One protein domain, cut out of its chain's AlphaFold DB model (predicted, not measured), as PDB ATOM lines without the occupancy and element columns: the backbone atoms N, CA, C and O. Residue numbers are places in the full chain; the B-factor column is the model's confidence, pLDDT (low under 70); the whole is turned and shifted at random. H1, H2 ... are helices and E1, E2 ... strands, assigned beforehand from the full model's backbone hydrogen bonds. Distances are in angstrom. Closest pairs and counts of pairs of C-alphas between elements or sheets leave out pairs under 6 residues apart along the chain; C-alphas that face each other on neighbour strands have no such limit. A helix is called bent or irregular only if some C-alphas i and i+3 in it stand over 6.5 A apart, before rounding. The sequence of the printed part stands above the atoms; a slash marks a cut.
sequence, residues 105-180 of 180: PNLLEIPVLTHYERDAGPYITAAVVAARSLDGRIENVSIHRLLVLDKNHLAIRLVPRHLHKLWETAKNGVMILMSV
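AT A GLANCE: This is residues 105 to 180 of the 180 residues of the protein "UbiD family decarboxylase" of Candidatus Bathyarchaeota archaeon (UniProt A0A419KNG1). An unnamed stretch, residues 105 to 122, leads into a long, sharply bent hairpin of E1 and E2; short E3 lies beside one end of E2, and H1 covers the hairpin's other end. The 76 printed residues, under half in named elements, run E1, E2, E3, H1, mixed in class. The sheet, in that strand order, is a meander, each strand the antiparallel neighbour of the one before. The outline is elongated, 40 by 25 by 20 A, only just compact, close to loose, with radius of gyration 13.5 A.

HOW THE PARTS SIT: E1, residues 123 to 132, and E2, residues 139 to 148, form a hairpin; N 131 and O 140, 2.8 A apart, are within hydrogen-bond range. E3, residues 154 to 156, forms a hairpin with E2, N 155 and O 147 being within range at 2.9 A. H1, residues 162 to 170, is on the sheet, height 9.6 A, over E1 and E2; its closest C-alphas to E2 are Leu 163 and Asn 140, 6.3 A. In H1 every O i to N i+4 pair is within range.

IN THESE COORDINATES: E1 begins at C-alpha 123 (-14.651, 26.025, 8.986), spans 23.7 A and bends at residue 126; E2 spans 24.7 A. H1 ends at C-alpha 170 (-27.239, 4.370, 6.522).

THE WHOLE: The farthest C-alphas, Glu 117 and Asp 135, are 42.8 A apart. The printed part has no cut; residues 172 to 180 have pLDDT under 70.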
ATOM      1  N   PRO A 105     -20.794  22.533  -7.558       92.06
ATOM      2  CA  PRO A 105     -20.307  23.101  -6.314       92.06
ATOM      3  C   PRO A 105     -18.812  23.419  -6.409       92.06
ATOM      4  O   PRO A 105     -18.028  22.687  -7.011       92.06
ATOM      5  N   ASN A 106     -18.421  24.526  -5.782       95.75
ATOM      6  CA  ASN A 106     -17.026  24.854  -5.528       95.75
ATOM      7  C   ASN A 106     -16.915  25.602  -4.195       95.75
ATOM      8  O   ASN A 106     -17.121  26.814  -4.117       95.75
ATOM      9  N   LEU A 107     -16.587  24.866  -3.136       96.06
ATOM     10  CA  LEU A 107     -16.451  25.383  -1.773       96.06
ATOM     11  C   LEU A 107     -15.356  26.453  -1.653       96.06
ATOM     12  O   LEU A 107     -15.424  27.286  -0.754       96.06
ATOM     13  N   LEU A 108     -14.377  26.469  -2.566       96.06
ATOM     14  CA  LEU A 108     -13.283  27.445  -2.566       96.06
ATOM     15  C   LEU A 108     -13.711  28.836  -3.055       96.06
ATOM     16  O   LEU A 108     -12.934  29.778  -2.946       96.06
ATOM     17  N   GLU A 109     -14.928  28.984  -3.583       95.94
ATOM     18  CA  GLU A 109     -15.501  30.282  -3.971       95.94
ATOM     19  C   GLU A 109     -16.302  30.942  -2.839       95.94
ATOM     20  O   GLU A 109     -16.821  32.044  -3.006       95.94
ATOM     21  N   ILE A 110     -16.417  30.278  -1.688       95.81
ATOM     22  CA  ILE A 110     -17.135  30.780  -0.518       95.81
ATOM     23  C   ILE A 110     -16.103  31.309   0.487       95.81
ATOM     24  O   ILE A 110     -15.137  30.597   0.775       95.81
ATOM     25  N   PRO A 111     -16.292  32.510   1.072       97.44
ATOM     26  CA  PRO A 111     -15.378  33.079   2.064       97.44
ATOM     27  C   PRO A 111     -15.504  32.373   3.426       97.44
ATOM     28  O   PRO A 111     -15.946  32.953   4.420       97.44
ATOM     29  N   VAL A 112     -15.151  31.089   3.483       98.19
ATOM     30  CA  VAL A 112     -15.161  30.308   4.722       98.19
ATOM     31  C   VAL A 112     -13.997  30.751   5.603       98.19
ATOM     32  O   VAL A 112     -12.854  30.851   5.160       98.19
ATOM     33  N   LEU A 113     -14.289  31.014   6.874       98.38
ATOM     34  CA  LEU A 113     -13.328  31.612   7.791       98.38
ATOM     35  C   LEU A 113     -12.370  30.579   8.382       98.38
ATOM     36  O   LEU A 113     -12.787  29.506   8.828       98.38
ATOM     37  N   THR A 114     -11.094  30.948   8.490       98.56
ATOM     38  CA  THR A 114     -10.168  30.315   9.442       98.56
ATOM     39  C   THR A 114     -10.167  31.159  10.711       98.56
ATOM     40  O   THR A 114      -9.798  32.332  10.662       98.56
ATOM     41  N   HIS A 115     -10.619  30.602  11.835       97.81
ATOM     42  CA  HIS A 115     -10.896  31.392  13.036       97.81
ATOM     43  C   HIS A 115      -9.648  31.545  13.904       97.81
ATOM     44  O   HIS A 115      -9.394  32.623  14.436       97.81
ATOM     45  N   TYR A 116      -8.860  30.476  14.018       97.44
ATOM     46  CA  TYR A 116      -7.673  30.421  14.864       97.44
ATOM     47  C   TYR A 116      -6.469  29.872  14.109       97.44
ATOM     48  O   TYR A 116      -6.605  29.037  13.219       97.44
ATOM     49  N   GLU A 117      -5.268  30.286  14.518       96.94
ATOM     50  CA  GLU A 117      -3.993  29.869  13.912       96.94
ATOM     51  C   GLU A 117      -3.820  28.343  13.846       96.94
ATOM     52  O   GLU A 117      -3.216  27.822  12.913       96.94
ATOM     53  N   ARG A 118      -4.374  27.622  14.829       97.38
ATOM     54  CA  ARG A 118      -4.282  26.159  14.943       97.38
ATOM     55  C   ARG A 118      -5.471  25.409  14.344       97.38
ATOM     56  O   ARG A 118      -5.564  24.194  14.527       97.38
ATOM     57  N   ASP A 119      -6.392  26.097  13.673       97.69
ATOM     58  CA  ASP A 119      -7.440  25.414  12.922       97.69
ATOM     59  C   ASP A 119      -6.802  24.603  11.786       97.69
ATOM     60  O   ASP A 119      -5.901  25.072  11.094       97.69
ATOM     61  N   ALA A 120      -7.304  23.388  11.553       97.25
ATOM     62  CA  ALA A 120      -6.843  22.539  10.451       97.25
ATOM     63  C   ALA A 120      -7.126  23.138   9.054       97.25
ATOM     64  O   ALA A 120      -6.616  22.638   8.057       97.25
ATOM     65  N   GLY A 121      -7.956  24.184   8.982       97.44
ATOM     66  CA  GLY A 121      -8.361  24.874   7.764       97.44
ATOM     67  C   GLY A 121      -9.615  25.729   7.990       97.44
ATOM     68  O   GLY A 121     -10.019  25.943   9.137       97.44
ATOM     69  N   PRO A 122     -10.247  26.223   6.914       98.25
ATOM     70  CA  PRO A 122     -11.499  26.967   6.992       98.25
ATOM     71  C   PRO A 122     -12.664  26.117   7.521       98.25
ATOM     72  O   PRO A 122     -12.860  24.981   7.086       98.25
ATOM     73  N   TYR A 123     -13.473  26.685   8.419       98.25
ATOM     74  CA  TYR A 123     -14.651  26.025   8.986       98.25
ATOM     75  C   TYR A 123     -15.945  26.773   8.682       98.25
ATOM     76  O   TYR A 123     -16.098  27.947   9.027       98.25
ATOM     77  N   ILE A 124     -16.933  26.054   8.150       97.69
ATOM     78  CA  ILE A 124     -18.324  26.506   8.157       97.69
ATOM     79  C   ILE A 124     -18.870  26.246   9.562       97.69
ATOM     80  O   ILE A 124     -18.928  25.099  10.009       97.69
ATOM     81  N   THR A 125     -19.232  27.306  10.285       95.38
ATOM     82  CA  THR A 125     -19.623  27.236  11.708       95.38
ATOM     83  C   THR A 125     -21.111  27.470  11.959       95.38
ATOM     84  O   THR A 125     -21.603  27.123  13.031       95.38
ATOM     85  N   ALA A 126     -21.830  28.009  10.974       93.50
ATOM     86  CA  ALA A 126     -23.263  28.301  11.035       93.50
ATOM     87  C   ALA A 126     -24.109  27.378  10.136       93.50
ATOM     88  O   ALA A 126     -25.257  27.696   9.837       93.50
ATOM     89  N   ALA A 127     -23.542  26.249   9.697       93.69
ATOM     90  CA  ALA A 127     -24.227  25.264   8.867       93.69
ATOM     91  C   ALA A 127     -25.363  24.581   9.630       93.69
ATOM     92  O   ALA A 127     -25.146  24.048  10.724       93.69
ATOM     93  N   VAL A 128     -26.542  24.538   9.014       94.31
ATOM     94  CA  VAL A 128     -27.677  23.748   9.487       94.31
ATOM     95  C   VAL A 128     -27.754  22.501   8.621       94.31
ATOM     96  O   VAL A 128     -28.181  22.542   7.476       94.31
ATOM     97  N   VAL A 129     -27.334  21.381   9.189       95.00
ATOM     98  CA  VAL A 129     -27.324  20.084   8.530       95.00
ATOM     99  C   VAL A 129     -28.690  19.434   8.689       95.00
ATOM    100  O   VAL A 129     -29.089  19.117   9.813       95.00
ATOM    101  N   ALA A 130     -29.384  19.205   7.577       92.69
ATOM    102  CA  ALA A 130     -30.611  18.411   7.550       92.69
ATOM    103  C   ALA A 130     -30.333  17.014   6.982       92.69
ATOM    104  O   ALA A 130     -29.668  16.883   5.958       92.69
ATOM    105  N   ALA A 131     -30.844  15.975   7.639       92.06
ATOM    106  CA  ALA A 131     -30.745  14.587   7.200       92.06
ATOM    107  C   ALA A 131     -32.054  13.845   7.481       92.06
ATOM    108  O   ALA A 131     -32.700  14.074   8.504       92.06
ATOM    109  N   ARG A 132     -32.423  12.910   6.602       89.81
ATOM    110  CA  ARG A 132     -33.644  12.105   6.732       89.81
ATOM    111  C   ARG A 132     -33.316  10.614   6.820       89.81
ATOM    112  O   ARG A 132     -32.339  10.158   6.228       89.81
ATOM    113  N   SER A 133     -34.115   9.857   7.569       88.25
ATOM    114  CA  SER A 133     -34.061   8.394   7.571       88.25
ATOM    115  C   SER A 133     -34.417   7.830   6.196       88.25
ATOM    116  O   SER A 133     -35.105   8.467   5.400       88.25
ATOM    117  N   LEU A 134     -33.970   6.601   5.933       83.06
ATOM    118  CA  LEU A 134     -34.180   5.924   4.649       83.06
ATOM    119  C   LEU A 134     -35.661   5.720   4.304       83.06
ATOM    120  O   LEU A 134     -36.035   5.774   3.140       83.06
ATOM    121  N   ASP A 135     -36.505   5.518   5.314       85.38
ATOM    122  CA  ASP A 135     -37.958   5.399   5.164       85.38
ATOM    123  C   ASP A 135     -38.682   6.757   5.107       85.38
ATOM    124  O   ASP A 135     -39.908   6.804   5.019       85.38
ATOM    125  N   GLY A 136     -37.940   7.865   5.192       84.88
ATOM    126  CA  GLY A 136     -38.473   9.220   5.155       84.88
ATOM    127  C   GLY A 136     -39.195   9.675   6.428       84.88
ATOM    128  O   GLY A 136     -39.646  10.817   6.476       84.88
ATOM    129  N   ARG A 137     -39.327   8.818   7.450       86.31
ATOM    130  CA  ARG A 137     -40.187   9.075   8.622       86.31
ATOM    131  C   ARG A 137     -39.555   9.974   9.674       86.31
ATOM    132  O   ARG A 137     -40.273  10.583  10.459       86.31
ATOM    133  N   ILE A 138     -38.227  10.019   9.727       88.38
ATOM    134  CA  ILE A 138     -37.474  10.773  10.724       88.38
ATOM    135  C   ILE A 138     -36.612  11.789   9.998       88.38
ATOM    136  O   ILE A 138     -35.799  11.433   9.150       88.38
ATOM    137  N   GLU A 139     -36.744  13.050  10.382       90.06
ATOM    138  CA  GLU A 139     -35.864  14.124   9.948       90.06
ATOM    139  C   GLU A 139     -35.077  14.651  11.146       90.06
ATOM    140  O   GLU A 139     -35.605  14.820  12.248       90.06
ATOM    141  N   ASN A 140     -33.787  14.888  10.941       92.94
ATOM    142  CA  ASN A 140     -32.938  15.559  11.899       92.94
ATOM    143  C   ASN A 140     -32.360  16.826  11.282       92.94
ATOM    144  O   ASN A 140     -31.818  16.787  10.183       92.94
ATOM    145  N   VAL A 141     -32.444  17.919  12.033       93.62
ATOM    146  CA  VAL A 141     -31.856  19.209  11.685       93.62
ATOM    147  C   VAL A 141     -30.953  19.630  12.841       93.62
ATOM    148  O   VAL A 141     -31.405  19.711  13.987       93.62
ATOM    149  N   SER A 142     -29.666  19.839  12.578       94.38
ATOM    150  CA  SER A 142     -28.666  20.128  13.610       94.38
ATOM    151  C   SER A 142     -27.556  21.046  13.111       94.38
ATOM    152  O   SER A 142     -27.230  21.072  11.932       94.38
ATOM    153  N   ILE A 143     -26.935  21.800  14.019       94.31
ATOM    154  CA  ILE A 143     -25.802  22.670  13.680       94.31
ATOM    155  C   ILE A 143     -24.496  21.893  13.846       94.31
ATOM    156  O   ILE A 143     -24.243  21.319  14.909       94.31
ATOM    157  N   HIS A 144     -23.653  21.901  12.813       95.25
ATOM    158  CA  HIS A 144     -22.343  21.250  12.825       95.25
ATOM    159  C   HIS A 144     -21.259  22.173  12.283       95.25
ATOM    160  O   HIS A 144     -21.498  23.000  11.411       95.25
ATOM    161  N   ARG A 145     -20.037  21.988  12.792       94.81
ATOM    162  CA  ARG A 145     -18.847  22.589  12.189       94.81
ATOM    163  C   ARG A 145     -18.363  21.678  11.068       94.81
ATOM    164  O   ARG A 145     -18.216  20.476  11.306       94.81
ATOM    165  N   LEU A 146     -18.106  22.252   9.900       97.44
ATOM    166  CA  LEU A 146     -17.671  21.529   8.704       97.44
ATOM    167  C   LEU A 146     -16.322  22.089   8.256       97.44
ATOM    168  O   LEU A 146     -16.234  23.270   7.929       97.44
ATOM    169  N   LEU A 147     -15.281  21.259   8.285       98.25
ATOM    170  CA  LEU A 147     -13.955  21.615   7.780       98.25
ATOM    171  C   LEU A 147     -13.960  21.500   6.256       98.25
ATOM    172  O   LEU A 147     -14.301  20.439   5.738       98.25
ATOM    173  N   VAL A 148     -13.550  22.556   5.557       98.00
ATOM    174  CA  VAL A 148     -13.347  22.522   4.104       98.00
ATOM    175  C   VAL A 148     -12.038  21.808   3.793       98.00
ATOM    176  O   VAL A 148     -10.979  22.248   4.236       98.00
ATOM    177  N   LEU A 149     -12.118  20.699   3.052       98.00
ATOM    178  CA  LEU A 149     -10.948  19.924   2.631       98.00
ATOM    179  C   LEU A 149     -10.481  20.338   1.232       98.00
ATOM    180  O   LEU A 149      -9.289  20.526   1.009       98.00
ATOM    181  N   ASP A 150     -11.423  20.493   0.301       97.25
ATOM    182  CA  ASP A 150     -11.180  20.929  -1.075       97.25
ATOM    183  C   ASP A 150     -12.466  21.507  -1.698       97.25
ATOM    184  O   ASP A 150     -13.416  21.830  -0.986       97.25
ATOM    185  N   LYS A 151     -12.506  21.649  -3.032       97.19
ATOM    186  CA  LYS A 151     -13.655  22.197  -3.771       97.19
ATOM    187  C   LYS A 151     -14.987  21.489  -3.497       97.19
ATOM    188  O   LYS A 151     -16.013  22.156  -3.554       97.19
ATOM    189  N   ASN A 152     -14.985  20.188  -3.202       96.25
ATOM    190  CA  ASN A 152     -16.195  19.363  -3.140       96.25
ATOM    191  C   ASN A 152     -16.291  18.501  -1.871       96.25
ATOM    192  O   ASN A 152     -17.295  17.813  -1.690       96.25
ATOM    193  N   HIS A 153     -15.285  18.518  -0.992       95.69
ATOM    194  CA  HIS A 153     -15.265  17.683   0.208       95.69
ATOM    195  C   HIS A 153     -15.241  18.496   1.506       95.69
ATOM    196  O   HIS A 153     -14.482  19.454   1.674       95.69
ATOM    197  N   LEU A 154     -16.051  18.038   2.463       96.81
ATOM    198  CA  LEU A 154     -16.118  18.536   3.834       96.81
ATOM    199  C   LEU A 154     -15.812  17.400   4.814       96.81
ATOM    200  O   LEU A 154     -16.238  16.265   4.605       96.81
ATOM    201  N   ALA A 155     -15.153  17.714   5.927       96.75
ATOM    202  CA  ALA A 155     -15.089  16.826   7.083       96.75
ATOM    203  C   ALA A 155     -16.056  17.295   8.176       96.75
ATOM    204  O   ALA A 155     -16.045  18.454   8.599       96.75
ATOM    205  N   ILE A 156     -16.873  16.362   8.663       95.31
ATOM    206  CA  ILE A 156     -17.851  16.573   9.731       95.31
ATOM    207  C   ILE A 156     -17.568  15.619  10.890       95.31
ATOM    208  O   ILE A 156     -17.376  14.418  10.705       95.31
ATOM    209  N   ARG A 157     -17.588  16.143  12.120       94.50
ATOM    210  CA  ARG A 157     -17.546  15.315  13.328       94.50
ATOM    211  C   ARG A 157     -18.962  15.004  13.797       94.50
ATOM    212  O   ARG A 157     -19.691  15.902  14.226       94.50
ATOM    213  N   LEU A 158     -19.321  13.726  13.779       93.44
ATOM    214  CA  LEU A 158     -20.588  13.232  14.308       93.44
ATOM    215  C   LEU A 158     -20.396  12.751  15.749       93.44
ATOM    216  O   LEU A 158     -19.592  11.866  16.020       93.44
ATOM    217  N   VAL A 159     -21.126  13.357  16.682       92.88
ATOM    218  CA  VAL A 159     -21.205  12.893  18.078       92.88
ATOM    219  C   VAL A 159     -22.392  11.944  18.257       92.88
ATOM    220  O   VAL A 159     -23.349  12.101  17.499       92.88
ATOM    221  N   PRO A 160     -22.398  11.037  19.258       94.62
ATOM    222  CA  PRO A 160     -23.484  10.073  19.515       94.62
ATOM    223  C   PRO A 160     -24.852  10.723  19.840       94.62
ATOM    224  O   PRO A 160     -25.300  10.787  20.982       94.62
ATOM    225  N   ARG A 161     -25.506  11.268  18.813       93.81
ATOM    226  CA  ARG A 161     -26.794  11.985  18.810       93.81
ATOM    227  C   ARG A 161     -27.592  11.563  17.567       93.81
ATOM    228  O   ARG A 161     -27.194  10.645  16.854       93.81
ATOM    229  N   HIS A 162     -28.710  12.233  17.289       93.31
ATOM    230  CA  HIS A 162     -29.640  11.854  16.217       93.31
ATOM    231  C   HIS A 162     -28.979  11.734  14.833       93.31
ATOM    232  O   HIS A 162     -29.141  10.699  14.195       93.31
ATOM    233  N   LEU A 163     -28.172  12.716  14.399       93.00
ATOM    234  CA  LEU A 163     -27.478  12.638  13.105       93.00
ATOM    235  C   LEU A 163     -26.523  11.435  13.019       93.00
ATOM    236  O   LEU A 163     -26.488  10.748  12.003       93.00
ATOM    237  N   HIS A 164     -25.792  11.127  14.097       92.62
ATOM    238  CA  HIS A 164     -24.940   9.934  14.153       92.62
ATOM    239  C   HIS A 164     -25.761   8.649  14.055       92.62
ATOM    240  O   HIS A 164     -25.366   7.738  13.342       92.62
ATOM    241  N   LYS A 165     -26.929   8.585  14.708       91.12
ATOM    242  CA  LYS A 165     -27.812   7.415  14.624       91.12
ATOM    243  C   LYS A 165     -28.358   7.198  13.210       91.12
ATOM    244  O   LYS A 165     -28.407   6.060  12.738       91.12
ATOM    245  N   LEU A 166     -28.743   8.281  12.529       91.00
ATOM    246  CA  LEU A 166     -29.132   8.230  11.117       91.00
ATOM    247  C   LEU A 166     -27.966   7.738  10.254       91.00
ATOM    248  O   LEU A 166     -28.154   6.862   9.413       91.00
ATOM    249  N   TRP A 167     -26.753   8.223  10.526       91.00
ATOM    250  CA  TRP A 167     -25.552   7.786   9.826       91.00
ATOM    251  C   TRP A 167     -25.191   6.322  10.049       91.00
ATOM    252  O   TRP A 167     -24.932   5.619   9.077       91.00
ATOM    253  N   GLU A 168     -25.239   5.822  11.281       89.19
ATOM    254  CA  GLU A 168     -25.007   4.402  11.574       89.19
ATOM    255  C   GLU A 168     -25.973   3.498  10.805       89.19
ATOM    256  O   GLU A 168     -25.576   2.462  10.279       89.19
ATOM    257  N   THR A 169     -27.239   3.911  10.722       85.44
ATOM    258  CA  THR A 169     -28.280   3.150  10.021       85.44
ATOM    259  C   THR A 169     -28.030   3.131   8.510       85.44
ATOM    260  O   THR A 169     -28.245   2.109   7.865       85.44
ATOM    261  N   ALA A 170     -27.530   4.236   7.948       84.50
ATOM    262  CA  ALA A 170     -27.239   4.370   6.522       84.50
ATOM    263  C   ALA A 170     -25.892   3.746   6.100       84.50
ATOM    264  O   ALA A 170     -25.770   3.245   4.982       84.50
ATOM    265  N   LYS A 171     -24.889   3.713   6.992       76.25
ATOM    266  CA  LYS A 171     -23.526   3.207   6.723       76.25
ATOM    267  C   LYS A 171     -23.502   1.767   6.190       76.25
ATOM    268  O   LYS A 171     -22.561   1.390   5.500       76.25
ATOM    269  N   ASN A 172     -24.552   0.991   6.451       67.75
ATOM    270  CA  ASN A 172     -24.718  -0.368   5.942       67.75
ATOM    271  C   ASN A 172     -25.144  -0.448   4.456       67.75
ATOM    272  O   ASN A 172     -25.545  -1.520   4.012       67.75
ATOM    273  N   GLY A 173     -25.037   0.641   3.679       51.56
ATOM    274  CA  GLY A 173     -25.091   0.581   2.211       51.56
ATOM    275  C   GLY A 173     -25.786   1.735   1.483       51.56
ATOM    276  O   GLY A 173     -26.068   1.580   0.299       51.56
ATOM    277  N   VAL A 174     -26.093   2.868   2.131       49.81
ATOM    278  CA  VAL A 174     -26.849   3.963   1.495       49.81
ATOM    279  C   VAL A 174     -26.261   5.343   1.810       49.81
ATOM    280  O   VAL A 174     -25.843   5.633   2.929       49.81
ATOM    281  N   MET A 175     -26.243   6.209   0.794       51.66
ATOM    282  CA  MET A 175     -25.861   7.619   0.884       51.66
ATOM    283  C   MET A 175     -26.898   8.414   1.692       51.66
ATOM    284  O   MET A 175     -28.096   8.308   1.442       51.66
ATOM    285  N   ILE A 176     -26.450   9.242   2.639       57.88
ATOM    286  CA  ILE A 176     -27.324  10.191   3.340       57.88
ATOM    287  C   ILE A 176     -27.382  11.467   2.512       57.88
ATOM    288  O   ILE A 176     -26.348  12.077   2.244       57.88
ATOM    289  N   LEU A 177     -28.587  11.886   2.139       58.09
ATOM    290  CA  LEU A 177     -28.803  13.219   1.589       58.09
ATOM    291  C   LEU A 177     -28.681  14.227   2.731       58.09
ATOM    292  O   LEU A 177     -29.476  14.205   3.672       58.09
ATOM    293  N   MET A 178     -27.651  15.067   2.653       60.72
ATOM    294  CA  MET A 178     -27.395  16.149   3.597       60.72
ATOM    295  C   MET A 178     -27.438  17.473   2.843       60.72
ATOM    296  O   MET A 178     -26.713  17.643   1.864       60.72
ATOM    297  N   SER A 179     -28.265  18.405   3.305       65.06
ATOM    298  CA  SER A 179     -28.197  19.809   2.890       65.06
ATOM    299  C   SER A 179     -27.513  20.617   3.987       65.06
ATOM    300  O   SER A 179     -27.782  20.380   5.170       65.06
ATOM    301  N   VAL A 180     -26.629  21.531   3.589       50.00
ATOM    302  CA  VAL A 180     -25.812  22.402   4.450       50.00
ATOM    303  C   VAL A 180     -26.168  23.856   4.194       50.00
ATOM    304  O   VAL A 180     -26.329  24.195   3.001       50.00
TER     305      VAL A 180